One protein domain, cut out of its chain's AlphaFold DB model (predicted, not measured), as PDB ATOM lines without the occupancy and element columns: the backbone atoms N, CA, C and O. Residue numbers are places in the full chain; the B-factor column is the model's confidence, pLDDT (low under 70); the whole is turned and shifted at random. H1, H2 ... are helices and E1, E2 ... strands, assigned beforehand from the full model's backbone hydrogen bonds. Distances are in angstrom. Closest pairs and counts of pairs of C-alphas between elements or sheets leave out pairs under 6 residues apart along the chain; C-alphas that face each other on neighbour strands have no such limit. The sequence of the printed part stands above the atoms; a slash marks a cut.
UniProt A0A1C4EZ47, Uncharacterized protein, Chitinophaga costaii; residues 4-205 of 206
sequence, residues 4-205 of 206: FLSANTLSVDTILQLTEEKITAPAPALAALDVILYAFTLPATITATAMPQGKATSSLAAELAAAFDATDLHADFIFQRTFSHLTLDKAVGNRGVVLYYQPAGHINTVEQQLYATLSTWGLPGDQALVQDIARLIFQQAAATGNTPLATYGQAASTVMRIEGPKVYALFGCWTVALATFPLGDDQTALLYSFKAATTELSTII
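What this domain is: This is residues 4 to 205 of the 206 residues of an uncharacterized protein of Chitinophaga costaii (UniProt A0A1C4EZ47). A long, twisted sheet of five strands has H1, H2 and H3 over one face and H4 and H5 over the other, and it curls round H5; these are three layers, helices on both faces of a sheet. At one end E3, E4 and E5 run on past the helices and make the length, and residues 44 to 50 stick out from the long link between H2 and H3. The printed part has 202 residues, with five named helices and five named strands in the order E1 H1 H2 H3 E2 H4 H5 E3 E4 E5; the class is mixed, helices and strands. The sheet's order is E1 E2 E5 E4 E3, all antiparallel. The whole is compact, with a radius of gyration of the C-alphas of 18.2 A, and spans 65 by 37 by 30 A.

How they stand to each other: Read from the first printed residue: E1 is residues 4 to 6, H1 12 to 21, H2 26 to 40, H3 60 to 82, E2 92 to 101, H4 110 to 120, H5 127 to 143, E3 149 to 163, E4 166 to 184 and E5 187 to 204. Edge strand E1 has N 5 and O 97 of E2 within hydrogen-bond range, 2.9 A. H1 lies over E2 at a height over the sheet of 9.0 A. On the same face, H2 comes closest to E4 at the C-alphas of Ala 29 and Pro 182, 5.2 A. H3 touches H2, closest at C-alphas 37 and 67, 5.2 A, at a shallow tilt of 22 degrees, the same way. With residues 60 to 65 alone H3 touches H1, closest at C-alphas 20 and 61, 6.5 A. H3 runs along the strands, at 16 degrees to E5 on the local plane. E2 and E5 have N 94 and O 194 at 3.0 A. On the opposite face H4, at a height of 8.9 A, and H5 form a helical hairpin; C-alphas 111 and 134 are their closest, 5.6 A, and the shallow tilt of 34 degrees is only just short of steep. H5 comes closest to E3 at C-alphas 129 and 157, 5.5 A. E3, E4 and E5 are a meander, each strand the antiparallel neighbour of the one before, with N 155 and O 172 at 2.9 A and N 175 and O 195 at 2.8 A. In the five helices every O i to N i+4 pair is within hydrogen-bond range.

Where its parts are: Find C-alpha 4 at (141.193, 68.847, 6.177), where E1 begins. H3, the longest helix, runs 32.8 A from C-alpha 60 at (147.560, 50.801, 1.524), and H5 runs 24.5 A. E3 measures 40.3 A and bends by 55 degrees at residue 158; E4 measures 56.7 A. E5, 53.8 A long, ends at C-alpha 204, (149.316, 100.427, -24.920).

The domain as a whole: Look for the two C-alphas farthest apart at Ala 56 and Gly 164, 65.0 A. The printed part has no cut, and the one long link is H2 to H3. The mean pLDDT of the printed part is 76.9; residues 42 to 58, 87 to 91, 103 to 126 and 141 to 146 are under 70.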
ATOM      1  N   PHE A   4     140.236  68.401   7.187       78.81
ATOM      2  CA  PHE A   4     141.193  68.847   6.177       78.81
ATOM      3  C   PHE A   4     142.621  68.641   6.646       78.81
ATOM      4  O   PHE A   4     143.062  69.216   7.640       78.81
ATOM      5  N   LEU A   5     143.354  67.874   5.855       85.62
ATOM      6  CA  LEU A   5     144.756  67.575   6.057       85.62
ATOM      7  C   LEU A   5     145.533  68.255   4.924       85.62
ATOM      8  O   LEU A   5     145.397  67.876   3.763       85.62
ATOM      9  N   SER A   6     146.292  69.308   5.234       84.00
ATOM     10  CA  SER A   6     146.997  70.139   4.244       84.00
ATOM     11  C   SER A   6     148.499  70.129   4.481       84.00
ATOM     12  O   SER A   6     148.947  70.278   5.616       84.00
ATOM     13  N   ALA A   7     149.276  70.046   3.398       84.88
ATOM     14  CA  ALA A   7     150.738  70.111   3.437       84.88
ATOM     15  C   ALA A   7     151.286  71.474   3.903       84.88
ATOM     16  O   ALA A   7     152.477  71.600   4.172       84.88
ATOM     17  N   ASN A   8     150.425  72.487   4.037       79.69
ATOM     18  CA  ASN A   8     150.808  73.803   4.545       79.69
ATOM     19  C   ASN A   8     150.674  73.910   6.068       79.69
ATOM     20  O   ASN A   8     151.195  74.853   6.660       79.69
ATOM     21  N   THR A   9     149.991  72.957   6.707       81.88
ATOM     22  CA  THR A   9     149.814  72.903   8.166       81.88
ATOM     23  C   THR A   9     150.367  71.624   8.789       81.88
ATOM     24  O   THR A   9     150.709  71.628   9.970       81.88
ATOM     25  N   LEU A  10     150.476  70.544   8.017       85.88
ATOM     26  CA  LEU A  10     150.938  69.231   8.451       85.88
ATOM     27  C   LEU A  10     152.051  68.721   7.533       85.88
ATOM     28  O   LEU A  10     152.121  69.072   6.357       85.88
ATOM     29  N   SER A  11     152.902  67.841   8.066       90.56
ATOM     30  CA  SER A  11     153.839  67.092   7.225       90.56
ATOM     31  C   SER A  11     153.085  66.106   6.326       90.56
ATOM     32  O   SER A  11     152.016  65.619   6.698       90.56
ATOM     33  N   VAL A  12     153.652  65.784   5.163       88.38
ATOM     34  CA  VAL A  12     153.060  64.810   4.228       88.38
ATOM     35  C   VAL A  12     152.867  63.453   4.907       88.38
ATOM     36  O   VAL A  12     151.784  62.887   4.816       88.38
ATOM     37  N   ASP A  13     153.853  62.988   5.675       89.56
ATOM     38  CA  ASP A  13     153.767  61.721   6.411       89.56
ATOM     39  C   ASP A  13     152.590  61.714   7.396       89.56
ATOM     40  O   ASP A  13     151.847  60.738   7.477       89.56
ATOM     41  N   THR A  14     152.359  62.830   8.096       91.69
ATOM     42  CA  THR A  14     151.210  62.980   9.003       91.69
ATOM     43  C   THR A  14     149.882  62.928   8.251       91.69
ATOM     44  O   THR A  14     148.937  62.307   8.727       91.69
ATOM     45  N   ILE A  15     149.792  63.563   7.078       89.56
ATOM     46  CA  ILE A  15     148.580  63.533   6.246       89.56
ATOM     47  C   ILE A  15     148.277  62.099   5.812       89.56
ATOM     48  O   ILE A  15     147.138  61.649   5.942       89.56
ATOM     49  N   LEU A  16     149.293  61.384   5.320       92.31
ATOM     50  CA  LEU A  16     149.163  60.005   4.857       92.31
ATOM     51  C   LEU A  16     148.759  59.072   6.001       92.31
ATOM     52  O   LEU A  16     147.799  58.323   5.849       92.31
ATOM     53  N   GLN A  17     149.416  59.183   7.158       93.00
ATOM     54  CA  GLN A  17     149.096  58.386   8.340       93.00
ATOM     55  C   GLN A  17     147.648  58.607   8.800       93.00
ATOM     56  O   GLN A  17     146.887  57.652   8.933       93.00
ATOM     57  N   LEU A  18     147.243  59.864   9.014       94.38
ATOM     58  CA  LEU A  18     145.887  60.181   9.473       94.38
ATOM     59  C   LEU A  18     144.828  59.730   8.465       94.38
ATOM     60  O   LEU A  18     143.748  59.297   8.857       94.38
ATOM     61  N   THR A  19     145.135  59.814   7.171       93.50
ATOM     62  CA  THR A  19     144.246  59.338   6.111       93.50
ATOM     63  C   THR A  19     144.117  57.818   6.139       93.50
ATOM     64  O   THR A  19     142.997  57.314   6.106       93.50
ATOM     65  N   GLU A  20     145.229  57.087   6.244       93.69
ATOM     66  CA  GLU A  20     145.238  55.624   6.334       93.69
ATOM     67  C   GLU A  20     144.443  55.129   7.550       93.69
ATOM     68  O   GLU A  20     143.614  54.231   7.414       93.69
ATOM     69  N   GLU A  21     144.594  55.779   8.708       94.19
ATOM     70  CA  GLU A  21     143.837  55.476   9.932       94.19
ATOM     71  C   GLU A  21     142.312  55.626   9.766       94.19
ATOM     72  O   GLU A  21     141.548  55.040  10.538       94.19
ATOM     73  N   LYS A  22     141.840  56.403   8.778       94.25
ATOM     74  CA  LYS A  22     140.405  56.564   8.487       94.25
ATOM     75  C   LYS A  22     139.861  55.570   7.466       94.25
ATOM     76  O   LYS A  22     138.646  55.523   7.285       94.25
ATOM     77  N   ILE A  23     140.710  54.794   6.800       93.75
ATOM     78  CA  ILE A  23     140.268  53.823   5.800       93.75
ATOM     79  C   ILE A  23     139.827  52.545   6.518       93.75
ATOM     80  O   ILE A  23     140.637  51.735   6.963       93.75
ATOM     81  N   THR A  24     138.515  52.346   6.610       93.50
ATOM     82  CA  THR A  24     137.891  51.155   7.200       93.50
ATOM     83  C   THR A  24     137.570  50.080   6.159       93.50
ATOM     84  O   THR A  24     137.377  48.919   6.521       93.50
ATOM     85  N   ALA A  25     137.574  50.426   4.863       89.31
ATOM     86  CA  ALA A  25     137.388  49.502   3.743       89.31
ATOM     87  C   ALA A  25     138.603  49.501   2.781       89.31
ATOM     88  O   ALA A  25     138.557  50.132   1.721       89.31
ATOM     89  N   PRO A  26     139.691  48.761   3.096       90.19
ATOM     90  CA  PRO A  26     140.944  48.830   2.337       90.19
ATOM     91  C   PRO A  26     140.838  48.377   0.879       90.19
ATOM     92  O   PRO A  26     141.439  48.990   0.008       90.19
ATOM     93  N   ALA A  27     140.073  47.321   0.583       89.81
ATOM     94  CA  ALA A  27     139.990  46.793  -0.782       89.81
ATOM     95  C   ALA A  27     139.328  47.780  -1.773       89.81
ATOM     96  O   ALA A  27     139.916  48.035  -2.825       89.81
ATOM     97  N   PRO A  28     138.170  48.399  -1.456       89.88
ATOM     98  CA  PRO A  28     137.628  49.495  -2.261       89.88
ATOM     99  C   PRO A  28     138.559  50.708  -2.369       89.88
ATOM    100  O   PRO A  28     138.640  51.311  -3.437       89.88
ATOM    101  N   ALA A  29     139.263  51.065  -1.288       90.12
ATOM    102  CA  ALA A  29     140.195  52.190  -1.290       90.12
ATOM    103  C   ALA A  29     141.372  51.942  -2.243       90.12
ATOM    104  O   ALA A  29     141.642  52.776  -3.100       90.12
ATOM    105  N   LEU A  30     142.007  50.770  -2.157       90.44
ATOM    106  CA  LEU A  30     143.094  50.357  -3.049       90.44
ATOM    107  C   LEU A  30     142.672  50.397  -4.521       90.44
ATOM    108  O   LEU A  30     143.371  50.982  -5.340       90.44
ATOM    109  N   ALA A  31     141.494  49.856  -4.848       87.81
ATOM    110  CA  ALA A  31     140.987  49.882  -6.219       87.81
ATOM    111  C   ALA A  31     140.785  51.313  -6.748       87.81
ATOM    112  O   ALA A  31     141.033  51.580  -7.922       87.81
ATOM    113  N   ALA A  32     140.345  52.245  -5.898       88.75
ATOM    114  CA  ALA A  32     140.217  53.647  -6.280       88.75
ATOM    115  C   ALA A  32     141.586  54.330  -6.430       88.75
ATOM    116  O   ALA A  32     141.790  55.062  -7.395       88.75
ATOM    117  N   LEU A  33     142.534  54.072  -5.525       90.62
ATOM    118  CA  LEU A  33     143.897  54.616  -5.591       90.62
ATOM    119  C   LEU A  33     144.636  54.158  -6.860       90.62
ATOM    120  O   LEU A  33     145.254  54.986  -7.529       90.62
ATOM    121  N   ASP A  34     144.468  52.897  -7.267       87.44
ATOM    122  CA  ASP A  34     144.978  52.373  -8.543       87.44
ATOM    123  C   ASP A  34     144.439  53.168  -9.750       87.44
ATOM    124  O   ASP A  34     145.178  53.512 -10.678       87.44
ATOM    125  N   VAL A  35     143.142  53.499  -9.741       86.50
ATOM    126  CA  VAL A  35     142.509  54.309 -10.796       86.50
ATOM    127  C   VAL A  35     143.071  55.731 -10.810       86.50
ATOM    128  O   VAL A  35     143.312  56.283 -11.886       86.50
ATOM    129  N   ILE A  36     143.310  56.319  -9.636       88.56
ATOM    130  CA  ILE A  36     143.912  57.652  -9.493       88.56
ATOM    131  C   ILE A  36     145.323  57.668 -10.074       88.56
ATOM    132  O   ILE A  36     145.653  58.545 -10.875       88.56
ATOM    133  N   LEU A  37     146.139  56.681  -9.712       87.44
ATOM    134  CA  LEU A  37     147.491  56.527 -10.231       87.44
ATOM    135  C   LEU A  37     147.502  56.422 -11.747       87.44
ATOM    136  O   LEU A  37     148.213  57.179 -12.406       87.44
ATOM    137  N   TYR A  38     146.668  55.537 -12.295       84.56
ATOM    138  CA  TYR A  38     146.532  55.368 -13.735       84.56
ATOM    139  C   TYR A  38     146.146  56.680 -14.431       84.56
ATOM    140  O   TYR A  38     146.727  57.026 -15.461       84.56
ATOM    141  N   ALA A  39     145.203  57.435 -13.861       84.06
ATOM    142  CA  ALA A  39     144.743  58.698 -14.426       84.06
ATOM    143  C   ALA A  39     145.818  59.801 -14.407       84.06
ATOM    144  O   ALA A  39     145.853  60.627 -15.321       84.06
ATOM    145  N   PHE A  40     146.687  59.829 -13.390       86.00
ATOM    146  CA  PHE A  40     147.618  60.939 -13.168       86.00
ATOM    147  C   PHE A  40     149.082  60.677 -13.559       86.00
ATOM    148  O   PHE A  40     149.851  61.634 -13.673       86.00
ATOM    149  N   THR A  41     149.487  59.446 -13.872       79.38
ATOM    150  CA  THR A  41     150.814  59.183 -14.466       79.38
ATOM    151  C   THR A  41     150.971  59.754 -15.888       79.38
ATOM    152  O   THR A  41     150.082  59.633 -16.725       79.38
ATOM    153  N   LEU A  42     152.129  60.360 -16.188       64.69
ATOM    154  CA  LEU A  42     152.431  61.054 -17.455       64.69
ATOM    155  C   LEU A  42     153.559  60.386 -18.274       64.69
ATOM    156  O   LEU A  42     154.514  59.911 -17.659       64.69
ATOM    157  N   PRO A  43     153.575  60.485 -19.630       59.06
ATOM    158  CA  PRO A  43     152.487  60.877 -20.534       59.06
ATOM    159  C   PRO A  43     152.248  59.859 -21.671       59.06
ATOM    160  O   PRO A  43     153.197  59.403 -22.301       59.06
ATOM    161  N   ALA A  44     150.995  59.615 -22.058       43.88
ATOM    162  CA  ALA A  44     150.656  59.411 -23.470       43.88
ATOM    163  C   ALA A  44     149.142  59.447 -23.686       43.88
ATOM    164  O   ALA A  44     148.383  58.852 -22.934       43.88
ATOM    165  N   THR A  45     148.747  60.143 -24.748       35.53
ATOM    166  CA  THR A  45     147.724  59.722 -25.710       35.53
ATOM    167  C   THR A  45     146.622  58.811 -25.164       35.53
ATOM    168  O   THR A  45     146.820  57.619 -24.951       35.53
ATOM    169  N   ILE A  46     145.425  59.379 -25.025       45.28
ATOM    170  CA  ILE A  46     144.185  58.662 -24.727       45.28
ATOM    171  C   ILE A  46     144.095  57.380 -25.567       45.28
ATOM    172  O   ILE A  46     143.990  57.423 -26.791       45.28
ATOM    173  N   THR A  47     144.035  56.233 -24.904       30.42
ATOM    174  CA  THR A  47     143.161  55.138 -25.324       30.42
ATOM    175  C   THR A  47     142.690  54.447 -24.055       30.42
ATOM    176  O   THR A  47     143.483  53.858 -23.322       30.42
ATOM    177  N   ALA A  48     141.398  54.588 -23.757       36.25
ATOM    178  CA  ALA A  48     140.725  53.849 -22.701       36.25
ATOM    179  C   ALA A  48     140.813  52.354 -23.036       36.25
ATOM    180  O   ALA A  48     139.973  51.808 -23.746       36.25
ATOM    181  N   THR A  49     141.869  51.701 -22.568       31.77
ATOM    182  CA  THR A  49     142.082  50.270 -22.749       31.77
ATOM    183  C   THR A  49     142.187  49.697 -21.353       31.77
ATOM    184  O   THR A  49     143.237  49.823 -20.750       31.77
ATOM    185  N   ALA A  50     141.055  49.176 -20.862       40.03
ATOM    186  CA  ALA A  50     140.843  48.461 -19.599       40.03
ATOM    187  C   ALA A  50     141.543  49.041 -18.350       40.03
ATOM    188  O   ALA A  50     142.764  49.058 -18.254       40.03
ATOM    189  N   MET A  51     140.752  49.428 -17.337       42.00
ATOM    190  CA  MET A  51     141.295  49.727 -16.005       42.00
ATOM    191  C   MET A  51     142.257  48.602 -15.581       42.00
ATOM    192  O   MET A  51     141.857  47.432 -15.665       42.00
ATOM    193  N   PRO A  52     143.502  48.905 -15.167       42.03
ATOM    194  CA  PRO A  52     144.379  47.883 -14.625       42.03
ATOM    195  C   PRO A  52     143.670  47.227 -13.436       42.03
ATOM    196  O   PRO A  52     143.291  47.896 -12.478       42.03
ATOM    197  N   GLN A  53     143.431  45.916 -13.525       40.16
ATOM    198  CA  GLN A  53     143.055  45.139 -12.350       40.16
ATOM    199  C   GLN A  53     144.258  45.149 -11.410       40.16
ATOM    200  O   GLN A  53     145.379  44.886 -11.852       40.16
ATOM    201  N   GLY A  54     144.005  45.533 -10.159       42.06
ATOM    202  CA  GLY A  54     145.014  46.044  -9.242       42.06
ATOM    203  C   GLY A  54     146.270  45.191  -9.130       42.06
ATOM    204  O   GLY A  54     146.239  43.955  -9.167       42.06
ATOM    205  N   LYS A  55     147.411  45.866  -8.978       41.94
ATOM    206  CA  LYS A  55     148.654  45.188  -8.610       41.94
ATOM    207  C   LYS A  55     148.499  44.682  -7.178       41.94
ATOM    208  O   LYS A  55     148.557  45.438  -6.222       41.94
ATOM    209  N   ALA A  56     148.332  43.373  -7.036       43.69
ATOM    210  CA  ALA A  56     148.042  42.676  -5.783       43.69
ATOM    211  C   ALA A  56     149.180  42.662  -4.726       43.69
ATOM    212  O   ALA A  56     149.299  41.688  -3.986       43.69
ATOM    213  N   THR A  57     150.056  43.673  -4.651       51.53
ATOM    214  CA  THR A  57     151.296  43.581  -3.845       51.53
ATOM    215  C   THR A  57     151.726  44.833  -3.076       51.53
ATOM    216  O   THR A  57     152.717  44.764  -2.353       51.53
ATOM    217  N   SER A  58     151.049  45.967  -3.207       60.22
ATOM    218  CA  SER A  58     151.389  47.209  -2.496       60.22
ATOM    219  C   SER A  58     150.543  47.375  -1.228       60.22
ATOM    220  O   SER A  58     149.376  46.986  -1.179       60.22
ATOM    221  N   SER A  59     151.143  47.905  -0.159       84.44
ATOM    222  CA  SER A  59     150.396  48.255   1.052       84.44
ATOM    223  C   SER A  59     149.518  49.483   0.800       84.44
ATOM    224  O   SER A  59     149.842  50.316  -0.047       84.44
ATOM    225  N   LEU A  60     148.439  49.628   1.573       86.75
ATOM    226  CA  LEU A  60     147.560  50.801   1.524       86.75
ATOM    227  C   LEU A  60     148.342  52.113   1.675       86.75
ATOM    228  O   LEU A  60     148.170  53.014   0.859       86.75
ATOM    229  N   ALA A  61     149.263  52.175   2.640       86.75
ATOM    230  CA  ALA A  61     150.204  53.280   2.798       86.75
ATOM    231  C   ALA A  61     150.977  53.621   1.509       86.75
ATOM    232  O   ALA A  61     151.102  54.791   1.152       86.75
ATOM    233  N   ALA A  62     151.500  52.609   0.805       87.06
ATOM    234  CA  ALA A  62     152.302  52.814  -0.398       87.06
ATOM    235  C   ALA A  62     151.453  53.326  -1.571       87.06
ATOM    236  O   ALA A  62     151.871  54.251  -2.261       87.06
ATOM    237  N   GLU A  63     150.260  52.762  -1.768       89.06
ATOM    238  CA  GLU A  63     149.328  53.212  -2.809       89.06
ATOM    239  C   GLU A  63     148.805  54.622  -2.539       89.06
ATOM    240  O   GLU A  63     148.736  55.452  -3.444       89.06
ATOM    241  N   LEU A  64     148.498  54.932  -1.278       89.69
ATOM    242  CA  LEU A  64     148.062  56.266  -0.888       89.69
ATOM    243  C   LEU A  64     149.166  57.303  -1.128       89.69
ATOM    244  O   LEU A  64     148.896  58.353  -1.707       89.69
ATOM    245  N   ALA A  65     150.407  57.000  -0.730       88.31
ATOM    246  CA  ALA A  65     151.557  57.865  -0.979       88.31
ATOM    247  C   ALA A  65     151.794  58.073  -2.484       88.31
ATOM    248  O   ALA A  65     151.970  59.203  -2.939       88.31
ATOM    249  N   ALA A  66     151.733  56.996  -3.270       89.38
ATOM    250  CA  ALA A  66     151.925  57.063  -4.710       89.38
ATOM    251  C   ALA A  66     150.825  57.893  -5.392       89.38
ATOM    252  O   ALA A  66     151.131  58.729  -6.242       89.38
ATOM    253  N   ALA A  67     149.555  57.703  -5.017       89.81
ATOM    254  CA  ALA A  67     148.443  58.496  -5.536       89.81
ATOM    255  C   ALA A  67     148.610  59.981  -5.183       89.81
ATOM    256  O   ALA A  67     148.425  60.840  -6.045       89.81
ATOM    257  N   PHE A  68     149.024  60.274  -3.945       90.44
ATOM    258  CA  PHE A  68     149.296  61.628  -3.463       90.44
ATOM    259  C   PHE A  68     150.359  62.337  -4.310       90.44
ATOM    260  O   PHE A  68     150.136  63.456  -4.780       90.44
ATOM    261  N   ASP A  69     151.480  61.666  -4.571       89.75
ATOM    262  CA  ASP A  69     152.549  62.205  -5.410       89.75
ATOM    263  C   ASP A  69     152.149  62.292  -6.889       89.75
ATOM    264  O   ASP A  69     152.473  63.279  -7.550       89.75
ATOM    265  N   ALA A  70     151.402  61.321  -7.421       88.56
ATOM    266  CA  ALA A  70     150.922  61.364  -8.801       88.56
ATOM    267  C   ALA A  70     149.971  62.543  -9.038       88.56
ATOM    268  O   ALA A  70     150.115  63.251 -10.035       88.56
ATOM    269  N   THR A  71     149.035  62.800  -8.118       89.31
ATOM    270  CA  THR A  71     148.150  63.973  -8.183       89.31
ATOM    271  C   THR A  71     148.951  65.274  -8.190       89.31
ATOM    272  O   THR A  71     148.647  66.181  -8.966       89.31
ATOM    273  N   ASP A  72     149.997  65.365  -7.370       89.56
ATOM    274  CA  ASP A  72     150.847  66.551  -7.300       89.56
ATOM    275  C   ASP A  72     151.670  66.776  -8.572       89.56
ATOM    276  O   ASP A  72     151.610  67.853  -9.168       89.56
ATOM    277  N   LEU A  73     152.351  65.730  -9.047       88.06
ATOM    278  CA  LEU A  73     153.118  65.757 -10.292       88.06
ATOM    279  C   LEU A  73     152.245  66.117 -11.496       88.06
ATOM    280  O   LEU A  73     152.690  66.831 -12.397       88.06
ATOM    281  N   HIS A  74     151.000  65.643 -11.528       88.31
ATOM    282  CA  HIS A  74     150.078  65.940 -12.616       88.31
ATOM    283  C   HIS A  74     149.615  67.401 -12.604       88.31
ATOM    284  O   HIS A  74     149.576  68.041 -13.659       88.31
ATOM    285  N   ALA A  75     149.312  67.952 -11.421       87.50
ATOM    286  CA  ALA A  75     149.004  69.372 -11.271       87.50
ATOM    287  C   ALA A  75     150.191  70.247 -11.710       87.50
ATOM    288  O   ALA A  75     150.005  71.197 -12.471       87.50
ATOM    289  N   ASP A  76     151.415  69.891 -11.308       87.62
ATOM    290  CA  ASP A  76     152.633  70.585 -11.735       87.62
ATOM    291  C   ASP A  76     152.859  70.508 -13.244       87.62
ATOM    292  O   ASP A  76     153.166  71.516 -13.885       87.62
ATOM    293  N   PHE A  77     152.675  69.332 -13.840       87.62
ATOM    294  CA  PHE A  77     152.845  69.154 -15.275       87.62
ATOM    295  C   PHE A  77     151.877  70.017 -16.082       87.62
ATOM    296  O   PHE A  77     152.300  70.690 -17.026       87.62
ATOM    297  N   ILE A  78     150.588  70.014 -15.727       87.62
ATOM    298  CA  ILE A  78     149.592  70.847 -16.410       87.62
ATOM    299  C   ILE A  78     149.945  72.320 -16.230       87.62
ATOM    300  O   ILE A  78     149.907  73.067 -17.205       87.62
ATOM    301  N   PHE A  79     150.346  72.731 -15.027       86.69
ATOM    302  CA  PHE A  79     150.743  74.110 -14.772       86.69
ATOM    303  C   PHE A  79     151.918  74.531 -15.669       86.69
ATOM    304  O   PHE A  79     151.816  75.524 -16.389       86.69
ATOM    305  N   GLN A  80     152.999  73.746 -15.707       86.62
ATOM    306  CA  GLN A  80     154.180  74.025 -16.535       86.62
ATOM    307  C   GLN A  80     153.870  74.017 -18.037       86.62
ATOM    308  O   GLN A  80     154.459  74.782 -18.800       86.62
ATOM    309  N   ARG A  81     152.963  73.145 -18.490       87.06
ATOM    310  CA  ARG A  81     152.577  73.045 -19.904       87.06
ATOM    311  C   ARG A  81     151.674  74.187 -20.344       87.06
ATOM    312  O   ARG A  81     151.871  74.717 -21.436       87.06
ATOM    313  N   THR A  82     150.703  74.553 -19.516       86.62
ATOM    314  CA  THR A  82     149.699  75.574 -19.831       86.62
ATOM    315  C   THR A  82     150.246  76.981 -19.616       86.62
ATOM    316  O   THR A  82     150.064  77.858 -20.458       86.62
ATOM    317  N   PHE A  83     150.968  77.199 -18.518       86.44
ATOM    318  CA  PHE A  83     151.537  78.489 -18.141       86.44
ATOM    319  C   PHE A  83     153.061  78.454 -18.235       86.44
ATOM    320  O   PHE A  83     153.760  78.879 -17.326       86.44
ATOM    321  N   SER A  84     153.589  77.982 -19.366       86.06
ATOM    322  CA  SER A  84     155.034  77.823 -19.607       86.06
ATOM    323  C   SER A  84     155.854  79.116 -19.519       86.06
ATOM    324  O   SER A  84     157.076  79.076 -19.405       86.06
ATOM    325  N   HIS A  85     155.183  80.268 -19.573       82.25
ATOM    326  CA  HIS A  85     155.768  81.593 -19.378       82.25
ATOM    327  C   HIS A  85     155.878  81.997 -17.896       82.25
ATOM    328  O   HIS A  85     156.488  83.020 -17.591       82.25
ATOM    329  N   LEU A  86     155.283  81.220 -16.985       81.88
ATOM    330  CA  LEU A  86     155.356  81.398 -15.540       81.88
ATOM    331  C   LEU A  86     156.305  80.367 -14.940       81.88
ATOM    332  O   LEU A  86     156.339  79.205 -15.339       81.88
ATOM    333  N   THR A  87     157.073  80.801 -13.949       68.06
ATOM    334  CA  THR A  87     157.969  79.933 -13.194       68.06
ATOM    335  C   THR A  87     157.289  79.495 -11.892       68.06
ATOM    336  O   THR A  87     156.663  80.298 -11.198       68.06
ATOM    337  N   LEU A  88     157.385  78.199 -11.572       62.62
ATOM    338  CA  LEU A  88     156.780  77.602 -10.368       62.62
ATOM    339  C   LEU A  88     157.384  78.125  -9.061       62.62
ATOM    340  O   LEU A  88     156.729  78.067  -8.031       62.62
ATOM    341  N   ASP A  89     158.600  78.672  -9.089       61.28
ATOM    342  CA  ASP A  89     159.230  79.330  -7.934       61.28
ATOM    343  C   ASP A  89     158.431  80.543  -7.419       61.28
ATOM    344  O   ASP A  89     158.567  80.933  -6.262       61.28
ATOM    345  N   LYS A  90     157.576  81.119  -8.272       60.28
ATOM    346  CA  LYS A  90     156.619  82.184  -7.947       60.28
ATOM    347  C   LYS A  90     155.188  81.673  -7.807       60.28
ATOM    348  O   LYS A  90     154.290  82.463  -7.516       60.28
ATOM    349  N   ALA A  91     154.962  80.386  -8.056       66.06
ATOM    350  CA  ALA A  91     153.667  79.769  -7.873       66.06
ATOM    351  C   ALA A  91     153.488  79.363  -6.409       66.06
ATOM    352  O   ALA A  91     154.375  78.808  -5.767       66.06
ATOM    353  N   VAL A  92     152.301  79.624  -5.889       76.38
ATOM    354  CA  VAL A  92     151.835  79.132  -4.604       76.38
ATOM    355  C   VAL A  92     151.100  77.823  -4.833       76.38
ATOM    356  O   VAL A  92     150.343  77.674  -5.792       76.38
ATOM    357  N   GLY A  93     151.331  76.848  -3.968       78.00
ATOM    358  CA  GLY A  93     150.735  75.533  -4.119       78.00
ATOM    359  C   GLY A  93     150.501  74.850  -2.788       78.00
ATOM    360  O   GLY A  93     151.031  75.252  -1.754       78.00
ATOM    361  N   ASN A  94     149.684  73.809  -2.837       82.31
ATOM    362  CA  ASN A  94     149.408  72.923  -1.714       82.31
ATOM    363  C   ASN A  94     148.818  71.630  -2.233       82.31
ATOM    364  O   ASN A  94     148.242  71.576  -3.319       82.31
ATOM    365  N   ARG A  95     148.921  70.617  -1.394       86.19
ATOM    366  CA  ARG A  95     148.385  69.290  -1.622       86.19
ATOM    367  C   ARG A  95     147.888  68.727  -0.305       86.19
ATOM    368  O   ARG A  95     148.362  69.123   0.764       86.19
ATOM    369  N   GLY A  96     146.915  67.837  -0.363       88.31
ATOM    370  CA  GLY A  96     146.295  67.340   0.851       88.31
ATOM    371  C   GLY A  96     145.131  66.402   0.605       88.31
ATOM    372  O   GLY A  96     144.828  66.031  -0.528       88.31
ATOM    373  N   VAL A  97     144.471  66.051   1.703       87.88
ATOM    374  CA  VAL A  97     143.289  65.191   1.717       87.88
ATOM    375  C   VAL A  97     142.172  65.882   2.492       87.88
ATOM    376  O   VAL A  97     142.395  66.456   3.557       87.88
ATOM    377  N   VAL A  98     140.958  65.818   1.955       84.62
ATOM    378  CA  VAL A  98     139.726  66.163   2.667       84.62
ATOM    379  C   VAL A  98     139.021  64.866   3.026       84.62
ATOM    380  O   VAL A  98     138.466  64.196   2.158       84.62
ATOM    381  N   LEU A  99     139.052  64.497   4.299       86.12
ATOM    382  CA  LEU A  99     138.349  63.333   4.825       86.12
ATOM    383  C   LEU A  99     136.860  63.647   4.986       86.12
ATOM    384  O   LEU A  99     136.477  64.782   5.284       86.12
ATOM    385  N   TYR A 100     136.018  62.625   4.828       84.38
ATOM    386  CA  TYR A 100     134.557  62.742   4.918       84.38
ATOM    387  C   TYR A 100     133.973  63.770   3.931       84.38
ATOM    388  O   TYR A 100     133.027  64.500   4.242       84.38
ATOM    389  N   TYR A 101     134.560  63.836   2.736       76.75
ATOM    390  CA  TYR A 101     134.075  64.620   1.612       76.75
ATOM    391  C   TYR A 101     132.676  64.153   1.190       76.75
ATOM    392  O   TYR A 101     132.419  62.958   1.042       76.75
ATOM    393  N   GLN A 102     131.771  65.110   0.976       70.31
ATOM    394  CA  GLN A 102     130.424  64.864   0.470       70.31
ATOM    395  C   GLN A 102     130.196  65.709  -0.791       70.31
ATOM    396  O   GLN A 102     130.208  66.936  -0.692       70.31
ATOM    397  N   PRO A 103     129.949  65.091  -1.961       58.03
ATOM    398  CA  PRO A 103     129.726  65.827  -3.209       58.03
ATOM    399  C   PRO A 103     128.391  66.592  -3.222       58.03
ATOM    400  O   PRO A 103     128.253  67.581  -3.936       58.03
ATOM    401  N   ALA A 104     127.416  66.159  -2.415       54.47
ATOM    402  CA  ALA A 104     126.094  66.770  -2.282       54.47
ATOM    403  C   ALA A 104     125.801  67.103  -0.806       54.47
ATOM    404  O   ALA A 104     124.988  66.461  -0.148       54.47
ATOM    405  N   GLY A 105     126.507  68.092  -0.261       47.84
ATOM    406  CA  GLY A 105     126.344  68.578   1.112       47.84
ATOM    407  C   GLY A 105     126.953  69.970   1.247       47.84
ATOM    408  O   GLY A 105     127.868  70.298   0.503       47.84
ATOM    409  N   HIS A 106     126.395  70.810   2.127       45.75
ATOM    410  CA  HIS A 106     126.644  72.257   2.229       45.75
ATOM    411  C   HIS A 106     128.003  72.752   1.682       45.75
ATOM    412  O   HIS A 106     129.063  72.486   2.250       45.75
ATOM    413  N   ILE A 107     127.885  73.568   0.627       46.91
ATOM    414  CA  ILE A 107     128.874  74.312  -0.186       46.91
ATOM    415  C   ILE A 107     130.013  74.971   0.624       46.91
ATOM    416  O   ILE A 107     131.095  75.243   0.121       46.91
ATOM    417  N   ASN A 108     129.821  75.145   1.926       48.47
ATOM    418  CA  ASN A 108     130.703  75.893   2.801       48.47
ATOM    419  C   ASN A 108     132.018  75.192   3.185       48.47
ATOM    420  O   ASN A 108     132.870  75.858   3.738       48.47
ATOM    421  N   THR A 109     132.250  73.897   2.951       59.28
ATOM    422  CA  THR A 109     133.485  73.263   3.486       59.28
ATOM    423  C   THR A 109     134.669  73.297   2.520       59.28
ATOM    424  O   THR A 109     135.707  73.837   2.879       59.28
ATOM    425  N   VAL A 110     134.537  72.793   1.289       55.09
ATOM    426  CA  VAL A 110     135.641  72.798   0.304       55.09
ATOM    427  C   VAL A 110     135.890  74.190  -0.268       55.09
ATOM    428  O   VAL A 110     137.040  74.597  -0.349       55.09
ATOM    429  N   GLU A 111     134.847  74.958  -0.583       61.81
ATOM    430  CA  GLU A 111     135.001  76.318  -1.111       61.81
ATOM    431  C   GLU A 111     135.568  77.286  -0.062       61.81
ATOM    432  O   GLU A 111     136.534  77.983  -0.355       61.81
ATOM    433  N   GLN A 112     135.046  77.305   1.176       61.09
ATOM    434  CA  GLN A 112     135.573  78.206   2.216       61.09
ATOM    435  C   GLN A 112     136.976  77.810   2.660       61.09
ATOM    436  O   GLN A 112     137.764  78.681   3.024       61.09
ATOM    437  N   GLN A 113     137.308  76.517   2.636       59.28
ATOM    438  CA  GLN A 113     138.656  76.092   2.974       59.28
ATOM    439  C   GLN A 113     139.628  76.291   1.825       59.28
ATOM    440  O   GLN A 113     140.704  76.789   2.121       59.28
ATOM    441  N   LEU A 114     139.265  76.047   0.557       61.72
ATOM    442  CA  LEU A 114     140.035  76.513  -0.609       61.72
ATOM    443  C   LEU A 114     140.226  78.028  -0.539       61.72
ATOM    444  O   LEU A 114     141.330  78.508  -0.740       61.72
ATOM    445  N   TYR A 115     139.196  78.780  -0.161       63.16
ATOM    446  CA  TYR A 115     139.291  80.218   0.046       63.16
ATOM    447  C   TYR A 115     140.273  80.587   1.169       63.16
ATOM    448  O   TYR A 115     141.142  81.421   0.943       63.16
ATOM    449  N   ALA A 116     140.196  79.969   2.354       62.34
ATOM    450  CA  ALA A 116     141.112  80.237   3.473       62.34
ATOM    451  C   ALA A 116     142.571  79.910   3.112       62.34
ATOM    452  O   ALA A 116     143.496  80.670   3.391       62.34
ATOM    453  N   THR A 117     142.739  78.792   2.429       55.78
ATOM    454  CA  THR A 117     143.965  78.223   1.874       55.78
ATOM    455  C   THR A 117     144.588  79.187   0.854       55.78
ATOM    456  O   THR A 117     145.667  79.717   1.094       55.78
ATOM    457  N   LEU A 118     143.858  79.571  -0.196       61.44
ATOM    458  CA  LEU A 118     144.295  80.545  -1.203       61.44
ATOM    459  C   LEU A 118     144.532  81.953  -0.628       61.44
ATOM    460  O   LEU A 118     145.472  82.632  -1.039       61.44
ATOM    461  N   SER A 119     143.711  82.386   0.335       62.94
ATOM    462  CA  SER A 119     143.842  83.693   0.999       62.94
ATOM    463  C   SER A 119     145.090  83.772   1.879       62.94
ATOM    464  O   SER A 119     145.711  84.827   1.970       62.94
ATOM    465  N   THR A 120     145.485  82.660   2.506       57.66
ATOM    466  CA  THR A 120     146.695  82.585   3.343       57.66
ATOM    467  C   THR A 120     147.973  82.637   2.501       57.66
ATOM    468  O   THR A 120     149.021  83.037   3.000       57.66
ATOM    469  N   TRP A 121     147.912  82.265   1.220       52.47
ATOM    470  CA  TRP A 121     149.109  82.126   0.381       52.47
ATOM    471  C   TRP A 121     149.401  83.329  -0.499       52.47
ATOM    472  O   TRP A 121     150.322  83.282  -1.303       52.47
ATOM    473  N   GLY A 122     148.672  84.428  -0.317       50.16
ATOM    474  CA  GLY A 122     149.104  85.717  -0.841       50.16
ATOM    475  C   GLY A 122     149.126  85.797  -2.364       50.16
ATOM    476  O   GLY A 122     150.009  86.461  -2.903       50.16
ATOM    477  N   LEU A 123     148.146  85.191  -3.058       59.97
ATOM    478  CA  LEU A 123     147.795  85.675  -4.399       59.97
ATOM    479  C   LEU A 123     147.585  87.198  -4.279       59.97
ATOM    480  O   LEU A 123     146.741  87.619  -3.482       59.97
ATOM    481  N   PRO A 124     148.385  88.039  -4.959       51.94
ATOM    482  CA  PRO A 124     148.387  89.466  -4.683       51.94
ATOM    483  C   PRO A 124     147.016  90.109  -4.924       51.94
ATOM    484  O   PRO A 124     146.513  90.153  -6.042       51.94
ATOM    485  N   GLY A 125     146.458  90.669  -3.845       55.34
ATOM    486  CA  GLY A 125     145.663  91.899  -3.867       55.34
ATOM    487  C   GLY A 125     144.163  91.802  -4.123       55.34
ATOM    488  O   GLY A 125     143.505  92.834  -4.029       55.34
ATOM    489  N   ASP A 126     143.600  90.625  -4.402       68.44
ATOM    490  CA  ASP A 126     142.190  90.547  -4.789       68.44
ATOM    491  C   ASP A 126     141.460  89.348  -4.173       68.44
ATOM    492  O   ASP A 126     141.519  88.216  -4.652       68.44
ATOM    493  N   GLN A 127     140.734  89.611  -3.084       71.69
ATOM    494  CA  GLN A 127     139.891  88.604  -2.438       71.69
ATOM    495  C   GLN A 127     138.785  88.082  -3.365       71.69
ATOM    496  O   GLN A 127     138.401  86.922  -3.226       71.69
ATOM    497  N   ALA A 128     138.295  88.894  -4.309       74.62
ATOM    498  CA  ALA A 128     137.286  88.459  -5.269       74.62
ATOM    499  C   ALA A 128     137.888  87.472  -6.276       74.62
ATOM    500  O   ALA A 128     137.285  86.435  -6.539       74.62
ATOM    501  N   LEU A 129     139.121  87.718  -6.739       76.50
ATOM    502  CA  LEU A 129     139.865  86.765  -7.572       76.50
ATOM    503  C   LEU A 129     140.017  85.409  -6.869       76.50
ATOM    504  O   LEU A 129     139.780  84.363  -7.470       76.50
ATOM    505  N   VAL A 130     140.388  85.417  -5.588       74.62
ATOM    506  CA  VAL A 130     140.542  84.188  -4.798       74.62
ATOM    507  C   VAL A 130     139.215  83.430  -4.660       74.62
ATOM    508  O   VAL A 130     139.191  82.207  -4.812       74.62
ATOM    509  N   GLN A 131     138.108  84.139  -4.414       74.88
ATOM    510  CA  GLN A 131     136.769  83.538  -4.360       74.88
ATOM    511  C   GLN A 131     136.351  82.948  -5.705       74.88
ATOM    512  O   GLN A 131     135.854  81.824  -5.749       74.88
ATOM    513  N   ASP A 132     136.590  83.657  -6.807       76.38
ATOM    514  CA  ASP A 132     136.239  83.169  -8.138       76.38
ATOM    515  C   ASP A 132     137.029  81.916  -8.519       76.38
ATOM    516  O   ASP A 132     136.449  80.966  -9.047       76.38
ATOM    517  N   ILE A 133     138.326  81.865  -8.201       76.12
ATOM    518  CA  ILE A 133     139.140  80.662  -8.413       76.12
ATOM    519  C   ILE A 133     138.587  79.492  -7.587       76.12
ATOM    520  O   ILE A 133     138.358  78.416  -8.141       76.12
ATOM    521  N   ALA A 134     138.314  79.693  -6.292       74.75
ATOM    522  CA  ALA A 134     137.760  78.650  -5.425       74.75
ATOM    523  C   ALA A 134     136.410  78.121  -5.944       74.75
ATOM    524  O   ALA A 134     136.199  76.907  -6.013       74.75
ATOM    525  N   ARG A 135     135.526  79.023  -6.382       75.19
ATOM    526  CA  ARG A 135     134.219  78.689  -6.956       75.19
ATOM    527  C   ARG A 135     134.343  77.895  -8.255       75.19
ATOM    528  O   ARG A 135     133.629  76.909  -8.431       75.19
ATOM    529  N   LEU A 136     135.232  78.298  -9.167       74.88
ATOM    530  CA  LEU A 136     135.456  77.588 -10.433       74.88
ATOM    531  C   LEU A 136     135.982  76.168 -10.197       74.88
ATOM    532  O   LEU A 136     135.477  75.223 -10.805       74.88
ATOM    533  N   ILE A 137     136.937  76.010  -9.278       73.44
ATOM    534  CA  ILE A 137     137.466  74.698  -8.883       73.44
ATOM    535  C   ILE A 137     136.348  73.824  -8.312       73.44
ATOM    536  O   ILE A 137     136.196  72.676  -8.727       73.44
ATOM    537  N   PHE A 138     135.529  74.367  -7.408       73.38
ATOM    538  CA  PHE A 138     134.405  73.638  -6.824       73.38
ATOM    539  C   PHE A 138     133.392  73.182  -7.882       73.38
ATOM    540  O   PHE A 138     132.995  72.018  -7.899       73.38
ATOM    541  N   GLN A 139     133.000  74.070  -8.798       74.88
ATOM    542  CA  GLN A 139     132.063  73.739  -9.875       74.88
ATOM    543  C   GLN A 139     132.588  72.605 -10.760       74.88
ATOM    544  O   GLN A 139     131.832  71.707 -11.131       74.88
ATOM    545  N   GLN A 140     133.883  72.623 -11.072       71.25
ATOM    546  CA  GLN A 140     134.514  71.581 -11.873       71.25
ATOM    547  C   GLN A 140     134.622  70.257 -11.105       71.25
ATOM    548  O   GLN A 140     134.310  69.215 -11.670       71.25
ATOM    549  N   ALA A 141     134.955  70.292  -9.812       67.19
ATOM    550  CA  ALA A 141     134.969  69.109  -8.948       67.19
ATOM    551  C   ALA A 141     133.579  68.459  -8.809       67.19
ATOM    552  O   ALA A 141     133.448  67.236  -8.833       67.19
ATOM    553  N   ALA A 142     132.528  69.272  -8.688       67.12
ATOM    554  CA  ALA A 142     131.151  68.791  -8.606       67.12
ATOM    555  C   ALA A 142     130.674  68.163  -9.928       67.12
ATOM    556  O   ALA A 142     129.932  67.181  -9.919       67.12
ATOM    557  N   ALA A 143     131.111  68.704 -11.070       67.31
ATOM    558  CA  ALA A 143     130.690  68.248 -12.392       67.31
ATOM    559  C   ALA A 143     131.221  66.853 -12.769       67.31
ATOM    560  O   ALA A 143     130.619  66.184 -13.608       67.31
ATOM    561  N   THR A 144     132.323  66.391 -12.172       66.19
ATOM    562  CA  THR A 144     132.950  65.111 -12.547       66.19
ATOM    563  C   THR A 144     132.417  63.896 -11.810       66.19
ATOM    564  O   THR A 144     132.813  62.773 -12.132       66.19
ATOM    565  N   GLY A 145     131.522  64.092 -10.838       64.12
ATOM    566  CA  GLY A 145     130.809  62.998 -10.185       64.12
ATOM    567  C   GLY A 145     131.730  61.925  -9.600       64.12
ATOM    568  O   GLY A 145     131.444  60.746  -9.773       64.12
ATOM    569  N   ASN A 146     132.818  62.327  -8.925       64.81
ATOM    570  CA  ASN A 146     133.822  61.443  -8.303       64.81
ATOM    571  C   ASN A 146     134.816  60.760  -9.264       64.81
ATOM    572  O   ASN A 146     135.487  59.806  -8.883       64.81
ATOM    573  N   THR A 147     134.956  61.255 -10.494       74.06
ATOM    574  CA  THR A 147     136.033  60.824 -11.402       74.06
ATOM    575  C   THR A 147     137.296  61.661 -11.163       74.06
ATOM    576  O   THR A 147     137.156  62.880 -10.985       74.06
ATOM    577  N   PRO A 148     138.514  61.070 -11.195       86.38
ATOM    578  CA  PRO A 148     139.753  61.841 -11.217       86.38
ATOM    579  C   PRO A 148     139.718  62.920 -12.305       86.38
ATOM    580  O   PRO A 148     139.370  62.653 -13.455       86.38
ATOM    581  N   LEU A 149     140.062  64.145 -11.926       84.75
ATOM    582  CA  LEU A 149     140.019  65.323 -12.778       84.75
ATOM    583  C   LEU A 149     141.287  66.131 -12.581       84.75
ATOM    584  O   LEU A 149     141.708  66.369 -11.453       84.75
ATOM    585  N   ALA A 150     141.821  66.654 -13.673       85.50
ATOM    586  CA  ALA A 150     142.726  67.778 -13.600       85.50
ATOM    587  C   ALA A 150     142.264  68.882 -14.544       85.50
ATOM    588  O   ALA A 150     141.737  68.629 -15.627       85.50
ATOM    589  N   THR A 151     142.403  70.117 -14.092       84.00
ATOM    590  CA  THR A 151     141.832  71.281 -14.756       84.00
ATOM    591  C   THR A 151     142.627  72.525 -14.404       84.00
ATOM    592  O   THR A 151     143.389  72.559 -13.438       84.00
ATOM    593  N   TYR A 152     142.491  73.542 -15.237       87.38
ATOM    594  CA  TYR A 152     143.234  74.780 -15.139       87.38
ATOM    595  C   TYR A 152     142.341  75.946 -15.532       87.38
ATOM    596  O   TYR A 152     141.308  75.787 -16.187       87.38
ATOM    597  N   GLY A 153     142.775  77.143 -15.170       84.94
ATOM    598  CA  GLY A 153     142.073  78.341 -15.568       84.94
ATOM    599  C   GLY A 153     142.873  79.600 -15.328       84.94
ATOM    600  O   GLY A 153     143.955  79.601 -14.740       84.94
ATOM    601  N   GLN A 154     142.301  80.686 -15.818       85.12
ATOM    602  CA  GLN A 154     142.799  82.028 -15.613       85.12
ATOM    603  C   GLN A 154     141.611  82.921 -15.269       85.12
ATOM    604  O   GLN A 154     140.571  82.848 -15.922       85.12
ATOM    605  N   ALA A 155     141.763  83.747 -14.244       82.25
ATOM    606  CA  ALA A 155     140.764  84.719 -13.830       82.25
ATOM    607  C   ALA A 155     141.408  86.107 -13.760       82.25
ATOM    608  O   ALA A 155     142.553  86.255 -13.326       82.25
ATOM    609  N   ALA A 156     140.690  87.115 -14.251       79.19
ATOM    610  CA  ALA A 156     141.140  88.498 -14.187       79.19
ATOM    611  C   ALA A 156     140.989  89.023 -12.758       79.19
ATOM    612  O   ALA A 156     139.973  88.778 -12.111       79.19
ATOM    613  N   SER A 157     141.988  89.760 -12.286       76.88
ATOM    614  CA  SER A 157     141.855  90.570 -11.084       76.88
ATOM    615  C   SER A 157     141.163  91.894 -11.408       76.88
ATOM    616  O   SER A 157     141.229  92.406 -12.525       76.88
ATOM    617  N   THR A 158     140.556  92.488 -10.392       76.69
ATOM    618  CA  THR A 158     140.135  93.890 -10.349       76.69
ATOM    619  C   THR A 158     141.313  94.867 -10.233       76.69
ATOM    620  O   THR A 158     141.139  96.068 -10.448       76.69
ATOM    621  N   VAL A 159     142.522  94.379  -9.929       76.38
ATOM    622  CA  VAL A 159     143.737  95.193  -9.830       76.38
ATOM    623  C   VAL A 159     144.243  95.565 -11.225       76.38
ATOM    624  O   VAL A 159     144.679  94.717 -12.009       76.38
ATOM    625  N   MET A 160     144.234  96.870 -11.506       79.06
ATOM    626  CA  MET A 160     144.833  97.472 -12.697       79.06
ATOM    627  C   MET A 160     145.846  98.542 -12.298       79.06
ATOM    628  O   MET A 160     145.619  99.318 -11.368       79.06
ATOM    629  N   ARG A 161     146.954  98.614 -13.035       83.19
ATOM    630  CA  ARG A 161     148.010  99.617 -12.856       83.19
ATOM    631  C   ARG A 161     148.242 100.348 -14.171       83.19
ATOM    632  O   ARG A 161     148.323  99.719 -15.221       83.19
ATOM    633  N   ILE A 162     148.357 101.673 -14.124       84.12
ATOM    634  CA  ILE A 162     148.616 102.509 -15.304       84.12
ATOM    635  C   ILE A 162     149.980 103.173 -15.130       84.12
ATOM    636  O   ILE A 162     150.197 103.876 -14.146       84.12
ATOM    637  N   GLU A 163     150.888 102.972 -16.086       86.06
ATOM    638  CA  GLU A 163     152.192 103.646 -16.120       86.06
ATOM    639  C   GLU A 163     152.474 104.211 -17.510       86.06
ATOM    640  O   GLU A 163     152.811 103.492 -18.457       86.06
ATOM    641  N   GLY A 164     152.337 105.533 -17.633       84.44
ATOM    642  CA  GLY A 164     152.435 106.215 -18.922       84.44
ATOM    643  C   GLY A 164     151.330 105.734 -19.874       84.44
ATOM    644  O   GLY A 164     150.171 105.694 -19.463       84.44
ATOM    645  N   PRO A 165     151.648 105.350 -21.126       87.38
ATOM    646  CA  PRO A 165     150.646 104.842 -22.060       87.38
ATOM    647  C   PRO A 165     150.307 103.361 -21.820       87.38
ATOM    648  O   PRO A 165     149.500 102.808 -22.560       87.38
ATOM    649  N   LYS A 166     150.937 102.685 -20.848       87.06
ATOM    650  CA  LYS A 166     150.724 101.256 -20.598       87.06
ATOM    651  C   LYS A 166     149.691 101.027 -19.501       87.06
ATOM    652  O   LYS A 166     149.811 101.583 -18.410       87.06
ATOM    653  N   VAL A 167     148.734 100.145 -19.772       85.12
ATOM    654  CA  VAL A 167     147.807  99.587 -18.777       85.12
ATOM    655  C   VAL A 167     148.210  98.149 -18.513       85.12
ATOM    656  O   VAL A 167     148.320  97.366 -19.454       85.12
ATOM    657  N   TYR A 168     148.412  97.813 -17.245       84.94
ATOM    658  CA  TYR A 168     148.704  96.475 -16.755       84.94
ATOM    659  C   TYR A 168     147.472  95.933 -16.038       84.94
ATOM    660  O   TYR A 168     146.941  96.582 -15.134       84.94
ATOM    661  N   ALA A 169     147.033  94.744 -16.436       84.31
ATOM    662  CA  ALA A 169     145.993  93.984 -15.763       84.31
ATOM    663  C   ALA A 169     146.609  92.726 -15.149       84.31
ATOM    664  O   ALA A 169     147.363  92.005 -15.812       84.31
ATOM    665  N   LEU A 170     146.296  92.481 -13.880       83.88
ATOM    666  CA  LEU A 170     146.746  91.304 -13.151       83.88
ATOM    667  C   LEU A 170     145.781  90.138 -13.399       83.88
ATOM    668  O   LEU A 170     144.562  90.304 -13.372       83.88
ATOM    669  N   PHE A 171     146.321  88.944 -13.606       83.69
ATOM    670  CA  PHE A 171     145.556  87.714 -13.769       83.69
ATOM    671  C   PHE A 171     146.064  86.647 -12.805       83.69
ATOM    672  O   PHE A 171     147.271  86.472 -12.652       83.69
ATOM    673  N   GLY A 172     145.139  85.903 -12.201       82.06
ATOM    674  CA  GLY A 172     145.434  84.674 -11.474       82.06
ATOM    675  C   GLY A 172     145.354  83.479 -12.413       82.06
ATOM    676  O   GLY A 172     144.305  83.228 -13.002       82.06
ATOM    677  N   CYS A 173     146.449  82.746 -12.545       84.88
ATOM    678  CA  CYS A 173     146.543  81.489 -13.278       84.88
ATOM    679  C   CYS A 173     146.561  80.345 -12.272       84.88
ATOM    680  O   CYS A 173     147.286  80.416 -11.283       84.88
ATOM    681  N   TRP A 174     145.795  79.288 -12.515       84.62
ATOM    682  CA  TRP A 174     145.692  78.178 -11.578       84.62
ATOM    683  C   TRP A 174     145.559  76.831 -12.273       84.62
ATOM    684  O   TRP A 174     145.144  76.718 -13.426       84.62
ATOM    685  N   THR A 175     145.929  75.787 -11.549       86.44
ATOM    686  CA  THR A 175     145.782  74.387 -11.921       86.44
ATOM    687  C   THR A 175     145.423  73.593 -10.679       86.44
ATOM    688  O   THR A 175     145.915  73.870  -9.585       86.44
ATOM    689  N   VAL A 176     144.553  72.607 -10.845       83.88
ATOM    690  CA  VAL A 176     144.144  71.701  -9.782       83.88
ATOM    691  C   VAL A 176     144.031  70.284 -10.335       83.88
ATOM    692  O   VAL A 176     143.518  70.082 -11.436       83.88
ATOM    693  N   ALA A 177     144.506  69.311  -9.570       87.38
ATOM    694  CA  ALA A 177     144.241  67.895  -9.763       87.38
ATOM    695  C   ALA A 177     143.487  67.380  -8.535       87.38
ATOM    696  O   ALA A 177     143.861  67.683  -7.403       87.38
ATOM    697  N   LEU A 178     142.400  66.653  -8.767       85.50
ATOM    698  CA  LEU A 178     141.434  66.219  -7.767       85.50
ATOM    699  C   LEU A 178     141.036  64.777  -8.038       85.50
ATOM    700  O   LEU A 178     140.740  64.419  -9.177       85.50
ATOM    701  N   ALA A 179     140.941  63.966  -6.996       86.25
ATOM    702  CA  ALA A 179     140.328  62.654  -7.107       86.25
ATOM    703  C   ALA A 179     139.744  62.199  -5.780       86.25
ATOM    704  O   ALA A 179     140.215  62.596  -4.719       86.25
ATOM    705  N   THR A 180     138.728  61.349  -5.832       86.69
ATOM    706  CA  THR A 180     138.100  60.811  -4.631       86.69
ATOM    707  C   THR A 180     138.338  59.316  -4.490       86.69
ATOM    708  O   THR A 180     138.495  58.597  -5.475       86.69
ATOM    709  N   PHE A 181     138.365  58.843  -3.248       89.38
ATOM    710  CA  PHE A 181     138.467  57.425  -2.920       89.38
ATOM    711  C   PHE A 181     137.623  57.111  -1.676       89.38
ATOM    712  O   PHE A 181     137.414  57.992  -0.835       89.38
ATOM    713  N   PRO A 182     137.083  55.888  -1.551       90.50
ATOM    714  CA  PRO A 182     136.250  55.524  -0.414       90.50
ATOM    715  C   PRO A 182     137.095  55.338   0.851       90.50
ATOM    716  O   PRO A 182     138.174  54.750   0.811       90.50
ATOM    717  N   LEU A 183     136.564  55.797   1.983       89.75
ATOM    718  CA  LEU A 183     137.080  55.477   3.318       89.75
ATOM    719  C   LEU A 183     136.404  54.209   3.870       89.75
ATOM    720  O   LEU A 183     137.064  53.378   4.485       89.75
ATOM    721  N   GLY A 184     135.106  54.038   3.589       86.69
ATOM    722  CA  GLY A 184     134.219  52.990   4.117       86.69
ATOM    723  C   GLY A 184     132.873  53.593   4.545       86.69
ATOM    724  O   GLY A 184     132.766  54.812   4.613       86.69
ATOM    725  N   ASP A 185     131.836  52.782   4.776       82.81
ATOM    726  CA  ASP A 185     130.498  53.231   5.230       82.81
ATOM    727  C   ASP A 185     129.929  54.458   4.473       82.81
ATOM    728  O   ASP A 185     129.479  55.431   5.080       82.81
ATOM    729  N   ASP A 186     130.002  54.441   3.136       79.25
ATOM    730  CA  ASP A 186     129.598  55.541   2.234       79.25
ATOM    731  C   ASP A 186     130.354  56.872   2.434       79.25
ATOM    732  O   ASP A 186     129.989  57.917   1.888       79.25
ATOM    733  N   GLN A 187     131.452  56.852   3.185       85.19
ATOM    734  CA  GLN A 187     132.337  57.990   3.372       85.19
ATOM    735  C   GLN A 187     133.399  58.030   2.280       85.19
ATOM    736  O   GLN A 187     133.961  57.014   1.868       85.19
ATOM    737  N   THR A 188     133.695  59.243   1.834       85.06
ATOM    738  CA  THR A 188     134.638  59.510   0.752       85.06
ATOM    739  C   THR A 188     135.724  60.454   1.248       85.06
ATOM    740  O   THR A 188     135.463  61.331   2.070       85.06
ATOM    741  N   ALA A 189     136.939  60.288   0.751       87.56
ATOM    742  CA  ALA A 189     138.001  61.273   0.857       87.56
ATOM    743  C   ALA A 189     138.255  61.918  -0.508       87.56
ATOM    744  O   ALA A 189     138.066  61.280  -1.541       87.56
ATOM    745  N   LEU A 190     138.678  63.181  -0.507       85.75
ATOM    746  CA  LEU A 190     139.126  63.915  -1.690       85.75
ATOM    747  C   LEU A 190     140.623  64.189  -1.567       85.75
ATOM    748  O   LEU A 190     141.044  64.963  -0.711       85.75
ATOM    749  N   LEU A 191     141.408  63.586  -2.445       88.50
ATOM    750  CA  LEU A 191     142.795  63.935  -2.690       88.50
ATOM    751  C   LEU A 191     142.856  65.161  -3.608       88.50
ATOM    752  O   LEU A 191     142.136  65.226  -4.607       88.50
ATOM    753  N   TYR A 192     143.716  66.125  -3.283       86.31
ATOM    754  CA  TYR A 192     143.905  67.313  -4.108       86.31
ATOM    755  C   TYR A 192     145.368  67.751  -4.188       86.31
ATOM    756  O   TYR A 192     146.118  67.655  -3.217       86.31
ATOM    757  N   SER A 193     145.741  68.326  -5.329       88.06
ATOM    758  CA  SER A 193     146.892  69.217  -5.464       88.06
ATOM    759  C   SER A 193     146.501  70.443  -6.272       88.06
ATOM    760  O   SER A 193     145.751  70.360  -7.243       88.06
ATOM    761  N   PHE A 194     146.998  71.595  -5.850       84.12
ATOM    762  CA  PHE A 194     146.728  72.888  -6.445       84.12
ATOM    763  C   PHE A 194     148.028  73.662  -6.643       84.12
ATOM    764  O   PHE A 194     148.914  73.634  -5.782       84.12
ATOM    765  N   LYS A 195     148.097  74.393  -7.756       85.75
ATOM    766  CA  LYS A 195     149.159  75.337  -8.106       85.75
ATOM    767  C   LYS A 195     148.521  76.609  -8.649       85.75
ATOM    768  O   LYS A 195     147.633  76.533  -9.495       85.75
ATOM    769  N   ALA A 196     148.982  77.774  -8.221       82.00
ATOM    770  CA  ALA A 196     148.606  79.038  -8.830       82.00
ATOM    771  C   ALA A 196     149.732  80.047  -8.821       82.00
ATOM    772  O   ALA A 196     150.574  80.055  -7.940       82.00
ATOM    773  N   ALA A 197     149.700  80.947  -9.786       82.75
ATOM    774  CA  ALA A 197     150.583  82.092  -9.850       82.75
ATOM    775  C   ALA A 197     149.800  83.291 -10.368       82.75
ATOM    776  O   ALA A 197     148.684  83.162 -10.875       82.75
ATOM    777  N   THR A 198     150.409  84.465 -10.285       81.88
ATOM    778  CA  THR A 198     149.892  85.651 -10.957       81.88
ATOM    779  C   THR A 198     150.762  86.044 -12.131       81.88
ATOM    780  O   THR A 198     151.982  85.890 -12.101       81.88
ATOM    781  N   THR A 199     150.121  86.598 -13.151       83.44
ATOM    782  CA  THR A 199     150.772  87.155 -14.334       83.44
ATOM    783  C   THR A 199     150.198  88.531 -14.644       83.44
ATOM    784  O   THR A 199     149.042  88.808 -14.330       83.44
ATOM    785  N   GLU A 200     150.999  89.398 -15.255       85.00
ATOM    786  CA  GLU A 200     150.554  90.711 -15.722       85.00
ATOM    787  C   GLU A 200     150.482  90.711 -17.249       85.00
ATOM    788  O   GLU A 200     151.441  90.341 -17.930       85.00
ATOM    789  N   LEU A 201     149.359  91.175 -17.794       82.12
ATOM    790  CA  LEU A 201     149.245  91.506 -19.211       82.12
ATOM    791  C   LEU A 201     149.251  93.021 -19.366       82.12
ATOM    792  O   LEU A 201     148.518  93.722 -18.670       82.12
ATOM    793  N   SER A 202     150.067  93.523 -20.292       83.31
ATOM    794  CA  SER A 202     150.153  94.952 -20.589       83.31
ATOM    795  C   SER A 202     149.647  95.269 -21.991       83.31
ATOM    796  O   SER A 202     150.016  94.577 -22.939       83.31
ATOM    797  N   THR A 203     148.900  96.359 -22.138       83.38
ATOM    798  CA  THR A 203     148.547  96.951 -23.437       83.38
ATOM    799  C   THR A 203     148.922  98.433 -23.485       83.38
ATOM    800  O   THR A 203     149.136  99.047 -22.440       83.38
ATOM    801  N   ILE A 204     149.026  99.004 -24.688       81.19
ATOM    802  CA  ILE A 204     149.316 100.427 -24.920       81.19
ATOM    803  C   ILE A 204     148.010 101.133 -25.303       81.19
ATOM    804  O   ILE A 204     147.318 100.685 -26.213       81.19
ATOM    805  N   ILE A 205     147.687 102.235 -24.627       72.62
ATOM    806  CA  ILE A 205     146.613 103.145 -25.033       72.62
ATOM    807  C   ILE A 205     147.150 103.993 -26.193       72.62
ATOM    808  O   ILE A 205     148.134 104.717 -26.017       72.62
TER     809      ILE A 205